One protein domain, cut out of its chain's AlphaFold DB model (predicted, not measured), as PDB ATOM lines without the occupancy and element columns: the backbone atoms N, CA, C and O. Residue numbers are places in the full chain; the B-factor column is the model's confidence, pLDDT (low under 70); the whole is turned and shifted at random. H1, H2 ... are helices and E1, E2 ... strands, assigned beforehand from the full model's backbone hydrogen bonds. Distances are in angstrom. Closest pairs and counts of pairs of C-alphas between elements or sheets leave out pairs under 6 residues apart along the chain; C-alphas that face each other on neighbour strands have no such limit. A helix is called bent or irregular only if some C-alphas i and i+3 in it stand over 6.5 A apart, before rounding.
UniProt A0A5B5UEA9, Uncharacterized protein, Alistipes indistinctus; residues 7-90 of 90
ATOM      1  N   GLN A   7      38.679 -16.652 -56.148       95.50
ATOM      2  CA  GLN A   7      39.989 -16.330 -56.714       95.50
ATOM      3  C   GLN A   7      40.632 -15.147 -55.981       95.50
ATOM      4  O   GLN A   7      41.819 -15.192 -55.648       95.50
ATOM      5  N   THR A   8      39.844 -14.121 -55.673       95.75
ATOM      6  CA  THR A   8      40.277 -12.958 -54.900       95.75
ATOM      7  C   THR A   8      40.620 -13.362 -53.470       95.75
ATOM      8  O   THR A   8      41.695 -13.014 -52.976       95.75
ATOM      9  N   TYR A   9      39.775 -14.167 -52.815       97.38
ATOM     10  CA  TYR A   9      40.085 -14.686 -51.479       97.38
ATOM     11  C   TYR A   9      41.369 -15.520 -51.454       97.38
ATOM     12  O   TYR A   9      42.184 -15.353 -50.548       97.38
ATOM     13  N   GLN A  10      41.583 -16.389 -52.444       96.81
ATOM     14  CA  GLN A  10      42.804 -17.188 -52.563       96.81
ATOM     15  C   GLN A  10      44.049 -16.317 -52.736       96.81
ATOM     16  O   GLN A  10      45.068 -16.579 -52.097       96.81
ATOM     17  N   ALA A  11      43.972 -15.278 -53.571       95.62
ATOM     18  CA  ALA A  11      45.085 -14.364 -53.800       95.62
ATOM     19  C   ALA A  11      45.446 -13.573 -52.532       95.62
ATOM     20  O   ALA A  11      46.614 -13.549 -52.137       95.62
ATOM     21  N   ILE A  12      44.445 -13.000 -51.854       96.62
ATOM     22  CA  ILE A  12      44.626 -12.294 -50.576       96.62
ATOM     23  C   ILE A  12      45.187 -13.251 -49.516       96.62
ATOM     24  O   ILE A  12      46.136 -12.907 -48.816       96.62
ATOM     25  N   ALA A  13      44.646 -14.470 -49.411       96.38
ATOM     26  CA  ALA A  13      45.112 -15.462 -48.447       96.38
ATOM     27  C   ALA A  13      46.562 -15.885 -48.696       96.38
ATOM     28  O   ALA A  13      47.310 -16.066 -47.738       96.38
ATOM     29  N   ALA A  14      46.971 -16.046 -49.957       94.56
ATOM     30  CA  ALA A  14      48.347 -16.387 -50.302       94.56
ATOM     31  C   ALA A  14      49.319 -15.286 -49.858       94.56
ATOM     32  O   ALA A  14      50.256 -15.568 -49.116       94.56
ATOM     33  N   GLN A  15      49.041 -14.030 -50.225       95.31
ATOM     34  CA  GLN A  15      49.886 -12.898 -49.833       95.31
ATOM     35  C   GLN A  15      49.931 -12.712 -48.315       95.31
ATOM     36  O   GLN A  15      51.000 -12.525 -47.737       95.31
ATOM     37  N   LEU A  16      48.778 -12.811 -47.647       95.50
ATOM     38  CA  LEU A  16      48.727 -12.698 -46.199       95.50
ATOM     39  C   LEU A  16      49.529 -13.828 -45.543       95.50
ATOM     40  O   LEU A  16      50.315 -13.568 -44.645       95.50
ATOM     41  N   ARG A  17      49.412 -15.078 -46.000       93.00
ATOM     42  CA  ARG A  17      50.158 -16.212 -45.427       93.00
ATOM     43  C   ARG A  17      51.672 -16.021 -45.489       93.00
ATOM     44  O   ARG A  17      52.357 -16.329 -44.508       93.00
ATOM     45  N   ASP A  18      52.179 -15.497 -46.599       91.00
ATOM     46  CA  ASP A  18      53.600 -15.181 -46.745       91.00
ATOM     47  C   ASP A  18      54.034 -14.151 -45.688       91.00
ATOM     48  O   ASP A  18      55.041 -14.345 -45.005       91.00
ATOM     49  N   GLU A  19      53.209 -13.128 -45.450       93.44
ATOM     50  CA  GLU A  19      53.438 -12.127 -44.404       93.44
ATOM     51  C   GLU A  19      53.330 -12.673 -42.976       93.44
ATOM     52  O   GLU A  19      53.991 -12.162 -42.070       93.44
ATOM     53  N   LEU A  20      52.500 -13.687 -42.730       92.88
ATOM     54  CA  LEU A  20      52.268 -14.244 -41.390       92.88
ATOM     55  C   LEU A  20      53.303 -15.301 -40.977       92.88
ATOM     56  O   LEU A  20      53.400 -15.628 -39.792       92.88
ATOM     57  N   THR A  21      54.074 -15.839 -41.922       85.56
ATOM     58  CA  THR A  21      54.983 -16.965 -41.671       85.56
ATOM     59  C   THR A  21      55.996 -16.650 -40.565       85.56
ATOM     60  O   THR A  21      56.730 -15.665 -40.620       85.56
ATOM     61  N   GLY A  22      56.041 -17.511 -39.542       84.38
ATOM     62  CA  GLY A  22      56.970 -17.395 -38.413       84.38
ATOM     63  C   GLY A  22      56.622 -16.305 -37.393       84.38
ATOM     64  O   GLY A  22      57.406 -16.070 -36.474       84.38
ATOM     65  N   LYS A  23      55.467 -15.639 -37.525       92.31
ATOM     66  CA  LYS A  23      54.989 -14.632 -36.571       92.31
ATOM     67  C   LYS A  23      53.993 -15.253 -35.590       92.31
ATOM     68  O   LYS A  23      53.254 -16.170 -35.932       92.31
ATOM     69  N   GLU A  24      53.944 -14.721 -34.372       94.12
ATOM     70  CA  GLU A  24      52.926 -15.064 -33.358       94.12
ATOM     71  C   GLU A  24      51.818 -13.997 -33.270       94.12
ATOM     72  O   GLU A  24      50.735 -14.225 -32.733       94.12
ATOM     73  N   PHE A  25      52.076 -12.820 -33.838       96.88
ATOM     74  CA  PHE A  25      51.173 -11.678 -33.869       96.88
ATOM     75  C   PHE A  25      51.384 -10.891 -35.162       96.88
ATOM     76  O   PHE A  25      52.517 -10.746 -35.630       96.88
ATOM     77  N   PHE A  26      50.303 -10.345 -35.711       97.38
ATOM     78  CA  PHE A  26      50.351  -9.444 -36.854       97.38
ATOM     79  C   PHE A  26      49.452  -8.237 -36.614       97.38
ATOM     80  O   PHE A  26      48.328  -8.377 -36.145       97.38
ATOM     81  N   ASN A  27      49.943  -7.053 -36.955       98.06
ATOM     82  CA  ASN A  27      49.141  -5.846 -37.067       98.06
ATOM     83  C   ASN A  27      49.661  -5.066 -38.266       98.06
ATOM     84  O   ASN A  27      50.809  -4.615 -38.250       98.06
ATOM     85  N   GLY A  28      48.845  -4.946 -39.302       97.75
ATOM     86  CA  GLY A  28      49.277  -4.324 -40.539       97.75
ATOM     87  C   GLY A  28      48.187  -4.271 -41.589       97.75
ATOM     88  O   GLY A  28      47.042  -4.661 -41.354       97.75
ATOM     89  N   GLN A  29      48.585  -3.775 -42.752       97.81
ATOM     90  CA  GLN A  29      47.753  -3.656 -43.935       97.81
ATOM     91  C   GLN A  29      48.370  -4.486 -45.054       97.81
ATOM     92  O   GLN A  29      49.577  -4.425 -45.283       97.81
ATOM     93  N   LEU A  30      47.524  -5.249 -45.734       97.31
ATOM     94  CA  LEU A  30      47.834  -5.886 -47.001       97.31
ATOM     95  C   LEU A  30      47.169  -5.088 -48.122       97.31
ATOM     96  O   LEU A  30      45.999  -4.719 -48.006       97.31
ATOM     97  N   GLU A  31      47.901  -4.860 -49.203       96.94
ATOM     98  CA  GLU A  31      47.400  -4.189 -50.401       96.94
ATOM     99  C   GLU A  31      47.340  -5.186 -51.555       96.94
ATOM    100  O   GLU A  31      48.305  -5.905 -51.814       96.94
ATOM    101  N   TYR A  32      46.206  -5.222 -52.247       95.50
ATOM    102  CA  TYR A  32      45.977  -6.087 -53.394       95.50
ATOM    103  C   TYR A  32      45.515  -5.239 -54.577       95.50
ATOM    104  O   TYR A  32      44.389  -4.738 -54.591       95.50
ATOM    105  N   ASP A  33      46.421  -5.059 -55.537       94.44
ATOM    106  CA  ASP A  33      46.254  -4.202 -56.709       94.44
ATOM    107  C   ASP A  33      46.158  -5.050 -57.984       94.44
ATOM    108  O   ASP A  33      46.991  -5.926 -58.234       94.44
ATOM    109  N   THR A  34      45.122  -4.803 -58.780       92.81
ATOM    110  CA  THR A  34      44.838  -5.501 -60.038       92.81
ATOM    111  C   THR A  34      44.472  -4.487 -61.118       92.81
ATOM    112  O   THR A  34      44.195  -3.324 -60.838       92.81
ATOM    113  N   GLU A  35      44.400  -4.920 -62.377       91.31
ATOM    114  CA  GLU A  35      43.941  -4.036 -63.459       91.31
ATOM    115  C   GLU A  35      42.470  -3.594 -63.304       91.31
ATOM    116  O   GLU A  35      42.065  -2.574 -63.869       91.31
ATOM    117  N   GLU A  36      41.662  -4.356 -62.559       90.31
ATOM    118  CA  GLU A  36      40.221  -4.129 -62.412       90.31
ATOM    119  C   GLU A  36      39.870  -3.321 -61.158       90.31
ATOM    120  O   GLU A  36      38.966  -2.479 -61.193       90.31
ATOM    121  N   PHE A  37      40.577  -3.565 -60.057       95.06
ATOM    122  CA  PHE A  37      40.337  -2.924 -58.770       95.06
ATOM    123  C   PHE A  37      41.580  -2.911 -57.875       95.06
ATOM    124  O   PHE A  37      42.477  -3.744 -58.006       95.06
ATOM    125  N   TYR A  38      41.557  -2.006 -56.900       96.81
ATOM    126  CA  TYR A  38      42.501  -1.946 -55.788       96.81
ATOM    127  C   TYR A  38      41.779  -2.272 -54.481       96.81
ATOM    128  O   TYR A  38      40.653  -1.822 -54.269       96.81
ATOM    129  N   SER A  39      42.401  -3.026 -53.580       97.50
ATOM    130  CA  SER A  39      41.824  -3.311 -52.267       97.50
ATOM    131  C   SER A  39      42.853  -3.336 -51.146       97.50
ATOM    132  O   SER A  39      44.028  -3.623 -51.364       97.50
ATOM    133  N   THR A  40      42.388  -3.053 -49.932       98.06
ATOM    134  CA  THR A  40      43.199  -3.084 -48.713       98.06
ATOM    135  C   THR A  40      42.532  -3.952 -47.662       98.06
ATOM    136  O   THR A  40      41.342  -3.782 -47.393       98.06
ATOM    137  N   LEU A  41      43.307  -4.826 -47.023       98.44
ATOM    138  CA  LEU A  41      42.918  -5.552 -45.818       98.44
ATOM    139  C   LEU A  41      43.795  -5.089 -44.659       98.44
ATOM    140  O   LEU A  41      44.955  -5.490 -44.557       98.44
ATOM    141  N   THR A  42      43.238  -4.287 -43.760       98.56
ATOM    142  CA  THR A  42      43.908  -3.930 -42.505       98.56
ATOM    143  C   THR A  42      43.442  -4.893 -41.434       98.56
ATOM    144  O   THR A  42      42.242  -5.063 -41.240       98.56
ATOM    145  N   CYS A  43      44.361  -5.559 -40.740       98.44
ATOM    146  CA  CYS A  43      43.986  -6.528 -39.719       98.44
ATOM    147  C   CYS A  43      44.993  -6.638 -38.573       98.44
ATOM    148  O   CYS A  43      46.199  -6.440 -38.725       98.44
ATOM    149  N   THR A  44      44.460  -6.978 -37.401       98.50
ATOM    150  CA  THR A  44      45.212  -7.384 -36.216       98.50
ATOM    151  C   THR A  44      44.890  -8.839 -35.915       98.50
ATOM    152  O   THR A  44      43.731  -9.174 -35.660       98.50
ATOM    153  N   LEU A  45      45.906  -9.700 -35.926       98.12
ATOM    154  CA  LEU A  45      45.771 -11.149 -35.842       98.12
ATOM    155  C   LEU A  45      46.621 -11.724 -34.712       98.12
ATOM    156  O   LEU A  45      47.770 -11.326 -34.506       98.12
ATOM    157  N   ILE A  46      46.063 -12.725 -34.038       97.50
ATOM    158  CA  ILE A  46      46.806 -13.642 -33.175       97.50
ATOM    159  C   ILE A  46      47.076 -14.903 -33.987       97.50
ATOM    160  O   ILE A  46      46.152 -15.499 -34.551       97.50
ATOM    161  N   LEU A  47      48.342 -15.299 -34.056       95.69
ATOM    162  CA  LEU A  47      48.799 -16.379 -34.915       95.69
ATOM    163  C   LEU A  47      49.227 -17.564 -34.066       95.69
ATOM    164  O   LEU A  47      49.912 -17.419 -33.055       95.69
ATOM    165  N   ARG A  48      48.848 -18.754 -34.514       92.12
ATOM    166  CA  ARG A  48      49.359 -20.005 -33.966       92.12
ATOM    167  C   ARG A  48      50.086 -20.731 -35.077       92.12
ATOM    168  O   ARG A  48      49.481 -21.043 -36.100       92.12
ATOM    169  N   ASN A  49      51.356 -21.029 -34.847       88.94
ATOM    170  CA  ASN A  49      52.134 -21.888 -35.724       88.94
ATOM    171  C   ASN A  49      52.075 -23.331 -35.217       88.94
ATOM    172  O   ASN A  49      51.943 -23.587 -34.016       88.94
ATOM    173  N   ASP A  50      52.149 -24.271 -36.144       88.12
ATOM    174  CA  ASP A  50      52.349 -25.675 -35.851       88.12
ATOM    175  C   ASP A  50      53.755 -25.861 -35.242       88.12
ATOM    176  O   ASP A  50      54.740 -25.410 -35.837       88.12
ATOM    177  N   PRO A  51      53.873 -26.470 -34.049       86.00
ATOM    178  CA  PRO A  51      55.144 -26.548 -33.333       86.00
ATOM    179  C   PRO A  51      56.174 -27.455 -34.019       86.00
ATOM    180  O   PRO A  51      57.368 -27.277 -33.788       86.00
ATOM    181  N   ASP A  52      55.736 -28.394 -34.859       88.06
ATOM    182  CA  ASP A  52      56.610 -29.372 -35.510       88.06
ATOM    183  C   ASP A  52      57.113 -28.869 -36.872       88.06
ATOM    184  O   ASP A  52      58.259 -29.105 -37.256       88.06
ATOM    185  N   THR A  53      56.262 -28.159 -37.615       86.56
ATOM    186  CA  THR A  53      56.544 -27.697 -38.983       86.56
ATOM    187  C   THR A  53      56.851 -26.205 -39.080       86.56
ATOM    188  O   THR A  53      57.355 -25.758 -40.112       86.56
ATOM    189  N   GLY A  54      56.532 -25.419 -38.046       82.81
ATOM    190  CA  GLY A  54      56.653 -23.958 -38.042       82.81
ATOM    191  C   GLY A  54      55.688 -23.243 -38.996       82.81
ATOM    192  O   GLY A  54      55.794 -22.030 -39.172       82.81
ATOM    193  N   ARG A  55      54.765 -23.975 -39.634       85.25
ATOM    194  CA  ARG A  55      53.765 -23.425 -40.559       85.25
ATOM    195  C   ARG A  55      52.623 -22.773 -39.796       85.25
ATOM    196  O   ARG A  55      52.295 -23.204 -38.694       85.25
ATOM    197  N   LEU A  56      51.979 -21.778 -40.402       88.44
ATOM    198  CA  LEU A  56      50.772 -21.176 -39.844       88.44
ATOM    199  C   LEU A  56      49.681 -22.248 -39.699       88.44
ATOM    200  O   LEU A  56      49.267 -22.842 -40.688       88.44
ATOM    201  N   ALA A  57      49.226 -22.492 -38.472       89.56
ATOM    202  CA  ALA A  57      48.165 -23.450 -38.170       89.56
ATOM    203  C   ALA A  57      46.794 -22.774 -38.056       89.56
ATOM    204  O   ALA A  57      45.784 -23.382 -38.390       89.56
ATOM    205  N   SER A  58      46.744 -21.541 -37.545       91.81
ATOM    206  CA  SER A  58      45.512 -20.746 -37.505       91.81
ATOM    207  C   SER A  58      45.805 -19.257 -37.353       91.81
ATOM    208  O   SER A  58      46.756 -18.884 -36.655       91.81
ATOM    209  N   ALA A  59      44.937 -18.417 -37.917       95.12
ATOM    210  CA  ALA A  59      44.988 -16.962 -37.776       95.12
ATOM    211  C   ALA A  59      43.662 -16.437 -37.214       95.12
ATOM    212  O   ALA A  59      42.645 -16.384 -37.906       95.12
ATOM    213  N   THR A  60      43.668 -16.041 -35.940       95.94
ATOM    214  CA  THR A  60      42.474 -15.513 -35.269       95.94
ATOM    215  C   THR A  60      42.420 -13.993 -35.417       95.94
ATOM    216  O   THR A  60      43.336 -13.316 -34.935       95.94
ATOM    217  N   PRO A  61      41.363 -13.430 -36.028       97.38
ATOM    218  CA  PRO A  61      41.231 -11.992 -36.159       97.38
ATOM    219  C   PRO A  61      40.776 -11.376 -34.835       97.38
ATOM    220  O   PRO A  61      39.771 -11.780 -34.252       97.38
ATOM    221  N   VAL A  62      41.502 -10.363 -34.373       97.94
ATOM    222  CA  VAL A  62      41.070  -9.494 -33.268       97.94
ATOM    223  C   VAL A  62      40.265  -8.321 -33.819       97.94
ATOM    224  O   VAL A  62      39.228  -7.958 -33.272       97.94
ATOM    225  N   TRP A  63      40.743  -7.743 -34.920       98.12
ATOM    226  CA  TRP A  63      40.098  -6.658 -35.650       98.12
ATOM    227  C   TRP A  63      40.497  -6.740 -37.122       98.12
ATOM    228  O   TRP A  63      41.618  -7.153 -37.430       98.12
ATOM    229  N   TRP A  64      39.595  -6.357 -38.021       98.38
ATOM    230  CA  TRP A  64      39.885  -6.258 -39.445       98.38
ATOM    231  C   TRP A  64      38.927  -5.291 -40.140       98.38
ATOM    232  O   TRP A  64      37.798  -5.096 -39.691       98.38
ATOM    233  N   GLU A  65      39.383  -4.739 -41.258       98.19
ATOM    234  CA  GLU A  65      38.587  -3.935 -42.176       98.19
ATOM    235  C   GLU A  65      39.073  -4.177 -43.609       98.19
ATOM    236  O   GLU A  65      40.276  -4.294 -43.856       98.19
ATOM    237  N   TYR A  66      38.126  -4.296 -44.541       98.25
ATOM    238  CA  TYR A  66      38.407  -4.528 -45.952       98.25
ATOM    239  C   TYR A  66      37.746  -3.449 -46.802       98.25
ATOM    240  O   TYR A  66      36.532  -3.262 -46.728       98.25
ATOM    241  N   HIS A  67      38.542  -2.788 -47.638       98.00
ATOM    242  CA  HIS A  67      38.073  -1.773 -48.577       98.00
ATOM    243  C   HIS A  67      38.418  -2.184 -49.998       98.00
ATOM    244  O   HIS A  67      39.531  -2.640 -50.261       98.00
ATOM    245  N   LEU A  68      37.489  -1.964 -50.926       97.69
ATOM    246  CA  LEU A  68      37.703  -2.184 -52.351       97.69
ATOM    247  C   LEU A  68      37.347  -0.917 -53.120       97.69
ATOM    248  O   LEU A  68      36.271  -0.351 -52.952       97.69
ATOM    249  N   HIS A  69      38.259  -0.498 -53.988       97.19
ATOM    250  CA  HIS A  69      38.150   0.668 -54.844       97.19
ATOM    251  C   HIS A  69      38.114   0.234 -56.309       97.19
ATOM    252  O   HIS A  69      39.010  -0.455 -56.796       97.19
ATOM    253  N   GLN A  70      37.080   0.674 -57.019       94.44
ATOM    254  CA  GLN A  70      36.993   0.612 -58.477       94.44
ATOM    255  C   GLN A  70      37.224   2.014 -59.059       94.44
ATOM    256  O   GLN A  70      37.472   2.975 -58.331       94.44
ATOM    257  N   ARG A  71      37.122   2.159 -60.387       90.12
ATOM    258  CA  ARG A  71      37.341   3.446 -61.080       90.12
ATOM    259  C   ARG A  71      36.494   4.598 -60.532       90.12
ATOM    260  O   ARG A  71      36.969   5.728 -60.505       90.12
ATOM    261  N   ASP A  72      35.273   4.301 -60.099       91.06
ATOM    262  CA  ASP A  72      34.311   5.297 -59.619       91.06
ATOM    263  C   ASP A  72      34.389   5.538 -58.097       91.06
ATOM    264  O   ASP A  72      33.619   6.335 -57.560       91.06
ATOM    265  N   GLY A  73      35.327   4.882 -57.401       94.75
ATOM    266  CA  GLY A  73      35.563   5.033 -55.965       94.75
ATOM    267  C   GLY A  73      35.383   3.741 -55.169       94.75
ATOM    268  O   GLY A  73      35.395   2.636 -55.714       94.75
ATOM    269  N   GLU A  74      35.251   3.895 -53.852       96.44
ATOM    270  CA  GLU A  74      35.051   2.779 -52.929       96.44
ATOM    271  C   GLU A  74      33.674   2.129 -53.128       96.44
ATOM    272  O   GLU A  74      32.650   2.808 -53.257       96.44
ATOM    273  N   VAL A  75      33.646   0.799 -53.127       96.56
ATOM    274  CA  VAL A  75      32.427   0.003 -53.256       96.56
ATOM    275  C   VAL A  75      32.277  -0.946 -52.073       96.56
ATOM    276  O   VAL A  75      33.217  -1.614 -51.654       96.56
ATOM    277  N   LEU A  76      31.053  -1.044 -51.551       96.81
ATOM    278  CA  LEU A  76      30.730  -2.008 -50.497       96.81
ATOM    279  C   LEU A  76      30.831  -3.435 -51.032       96.81
ATOM    280  O   LEU A  76      30.263  -3.742 -52.087       96.81
ATOM    281  N   THR A  77      31.463  -4.311 -50.261       97.00
ATOM    282  CA  THR A  77      31.657  -5.724 -50.592       97.00
ATOM    283  C   THR A  77      30.968  -6.621 -49.566       97.00
ATOM    284  O   THR A  77      30.577  -6.164 -48.492       97.00
ATOM    285  N   ASP A  78      30.796  -7.896 -49.900       97.38
ATOM    286  CA  ASP A  78      30.386  -8.941 -48.956       97.38
ATOM    287  C   ASP A  78      31.578  -9.666 -48.313       97.38
ATOM    288  O   ASP A  78      31.441 -10.808 -47.866       97.38
ATOM    289  N   PHE A  79      32.746  -9.010 -48.263       98.00
ATOM    290  CA  PHE A  79      33.960  -9.614 -47.732       98.00
ATOM    291  C   PHE A  79      33.730 -10.194 -46.331       98.00
ATOM    292  O   PHE A  79      33.177  -9.550 -45.437       98.00
ATOM    293  N   SER A  80      34.211 -11.416 -46.130       97.12
ATOM    294  CA  SER A  80      34.061 -12.174 -44.900       97.12
ATOM    295  C   SER A  80      35.393 -12.781 -44.498       97.12
ATOM    296  O   SER A  80      36.005 -13.542 -45.250       97.12
ATOM    297  N   TRP A  81      35.807 -12.522 -43.255       97.31
ATOM    298  CA  TRP A  81      36.973 -13.199 -42.692       97.31
ATOM    299  C   TRP A  81      36.814 -14.723 -42.703       97.31
ATOM    300  O   TRP A  81      37.780 -15.435 -42.944       97.31
ATOM    301  N   SER A  82      35.603 -15.235 -42.466       95.50
ATOM    302  CA  SER A  82      35.350 -16.678 -42.464       95.50
ATOM    303  C   SER A  82      35.548 -17.313 -43.841       95.50
ATOM    304  O   SER A  82      35.933 -18.474 -43.915       95.50
ATOM    305  N   GLU A  83      35.313 -16.569 -44.924       97.06
ATOM    306  CA  GLU A  83      35.620 -17.044 -46.277       97.06
ATOM    307  C   GLU A  83      37.126 -16.997 -46.541       97.06
ATOM    308  O   GLU A  83      37.703 -17.982 -47.000       97.06
ATOM    309  N   LEU A  84      37.798 -15.913 -46.137       97.06
ATOM    310  CA  LEU A  84      39.254 -15.801 -46.235       97.06
ATOM    311  C   LEU A  84      39.978 -16.911 -45.448       97.06
ATOM    312  O   LEU A  84      40.934 -17.507 -45.949       97.06
ATOM    313  N   SER A  85      39.524 -17.226 -44.230       94.31
ATOM    314  CA  SER A  85      40.181 -18.199 -43.349       94.31
ATOM    315  C   SER A  85      40.202 -19.610 -43.935       94.31
ATOM    316  O   SER A  85      41.178 -20.331 -43.733       94.31
ATOM    317  N   ARG A  86      39.195 -19.980 -44.742       93.88
ATOM    318  CA  ARG A  86      39.158 -21.263 -45.471       93.88
ATOM    319  C   ARG A  86      40.363 -21.451 -46.394       93.88
ATOM    320  O   ARG A  86      40.753 -22.586 -46.650       93.88
ATOM    321  N   PHE A  87      40.930 -20.354 -46.894       94.38
ATOM    322  CA  PHE A  87      42.103 -20.364 -47.765       94.38
ATOM    323  C   PHE A  87      43.409 -20.060 -47.024       94.38
ATOM    324  O   PHE A  87      44.474 -20.264 -47.598       94.38
ATOM    325  N   LEU A  88      43.371 -19.579 -45.777       89.44
ATOM    326  CA  LEU A  88      44.571 -19.332 -44.967       89.44
ATOM    327  C   LEU A  88      45.073 -20.594 -44.257       89.44
ATOM    328  O   LEU A  88      46.280 -20.816 -44.201       89.44
ATOM    329  N   GLU A  89      44.159 -21.409 -43.734       77.62
ATOM    330  CA  GLU A  89      44.443 -22.525 -42.816       77.62
ATOM    331  C   GLU A  89      44.609 -23.874 -43.547       77.62
ATOM    332  O   GLU A  89      43.981 -24.871 -43.191       77.62
ATOM    333  N   ALA A  90      45.429 -23.887 -44.604       59.62
ATOM    334  CA  ALA A  90      45.641 -25.046 -45.483       59.62
ATOM    335  C   ALA A  90      46.853 -25.911 -45.100       59.62
ATOM    336  O   ALA A  90      47.950 -25.341 -44.886       59.62
TER     337      ALA A  90
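What this domain is: This is residues 7 to 90 of the 90 residues of an uncharacterized protein of Alistipes indistinctus (UniProt A0A5B5UEA9). A twisted sheet has its three long strands E1, E2 and E3 bent into an arch, with H1 in the hollow and short H2 packed on H1 and E3. The 84 printed residues run H1 E1 E2 E3 E4 H2, a mixed class; the antiparallel sheet has the order E1 E2 E3 E4, a meander, each strand the antiparallel neighbour of the one before. It is compact, radius of gyration of the C-alphas 13.2 A, spanning 47 by 22 by 18 A.

Where its parts are: E3, residues 56 to 70, is 31.8 A long; E2, 38 to 49, 29.9 A; E1, 25 to 33, 24.5 A; E4 is 73 to 75. H1, 7 to 20, 19.7 A, begins at C-alpha (39.989, -16.330, -56.714); H2, 81 to 88, ends at (44.571, -19.332, -44.967).

How they stand to each other: E1, E2 and E3 bend by 53, 75 and 86 degrees at residues 28, 46 and 62. N 30 and O 41 of hairpin E1 and E2 are within hydrogen-bond range, 2.8 A; N 44 and O 63 of hairpin E2 and E3, 2.8 A; N 70 and O 73 of hairpin E3 and E4, 2.9 A. H1 is on one face of the sheet, making two layers, helix and sheet; its closest C-alphas with E1 are Leu 20 and Phe 26, 6.9 A. H2 is on the sheet too, its closest C-alphas with E3 being Ser 85 and Ala 59, 7.5 A. H1 and H2 touch, closest C-alphas Ala 13 and Leu 88, 5.2 A, only just about perpendicular at 70.0 degrees. In H1 every O i to N i+4 pair is within hydrogen-bond range, in H2 2 of 4.

The domain as a whole: The outline is a rod; the farthest C-alphas, Asp 52 and Asp 72, are 47.8 A apart. The printed part has no cut and no long link; pLDDT is under 70 at residue 90.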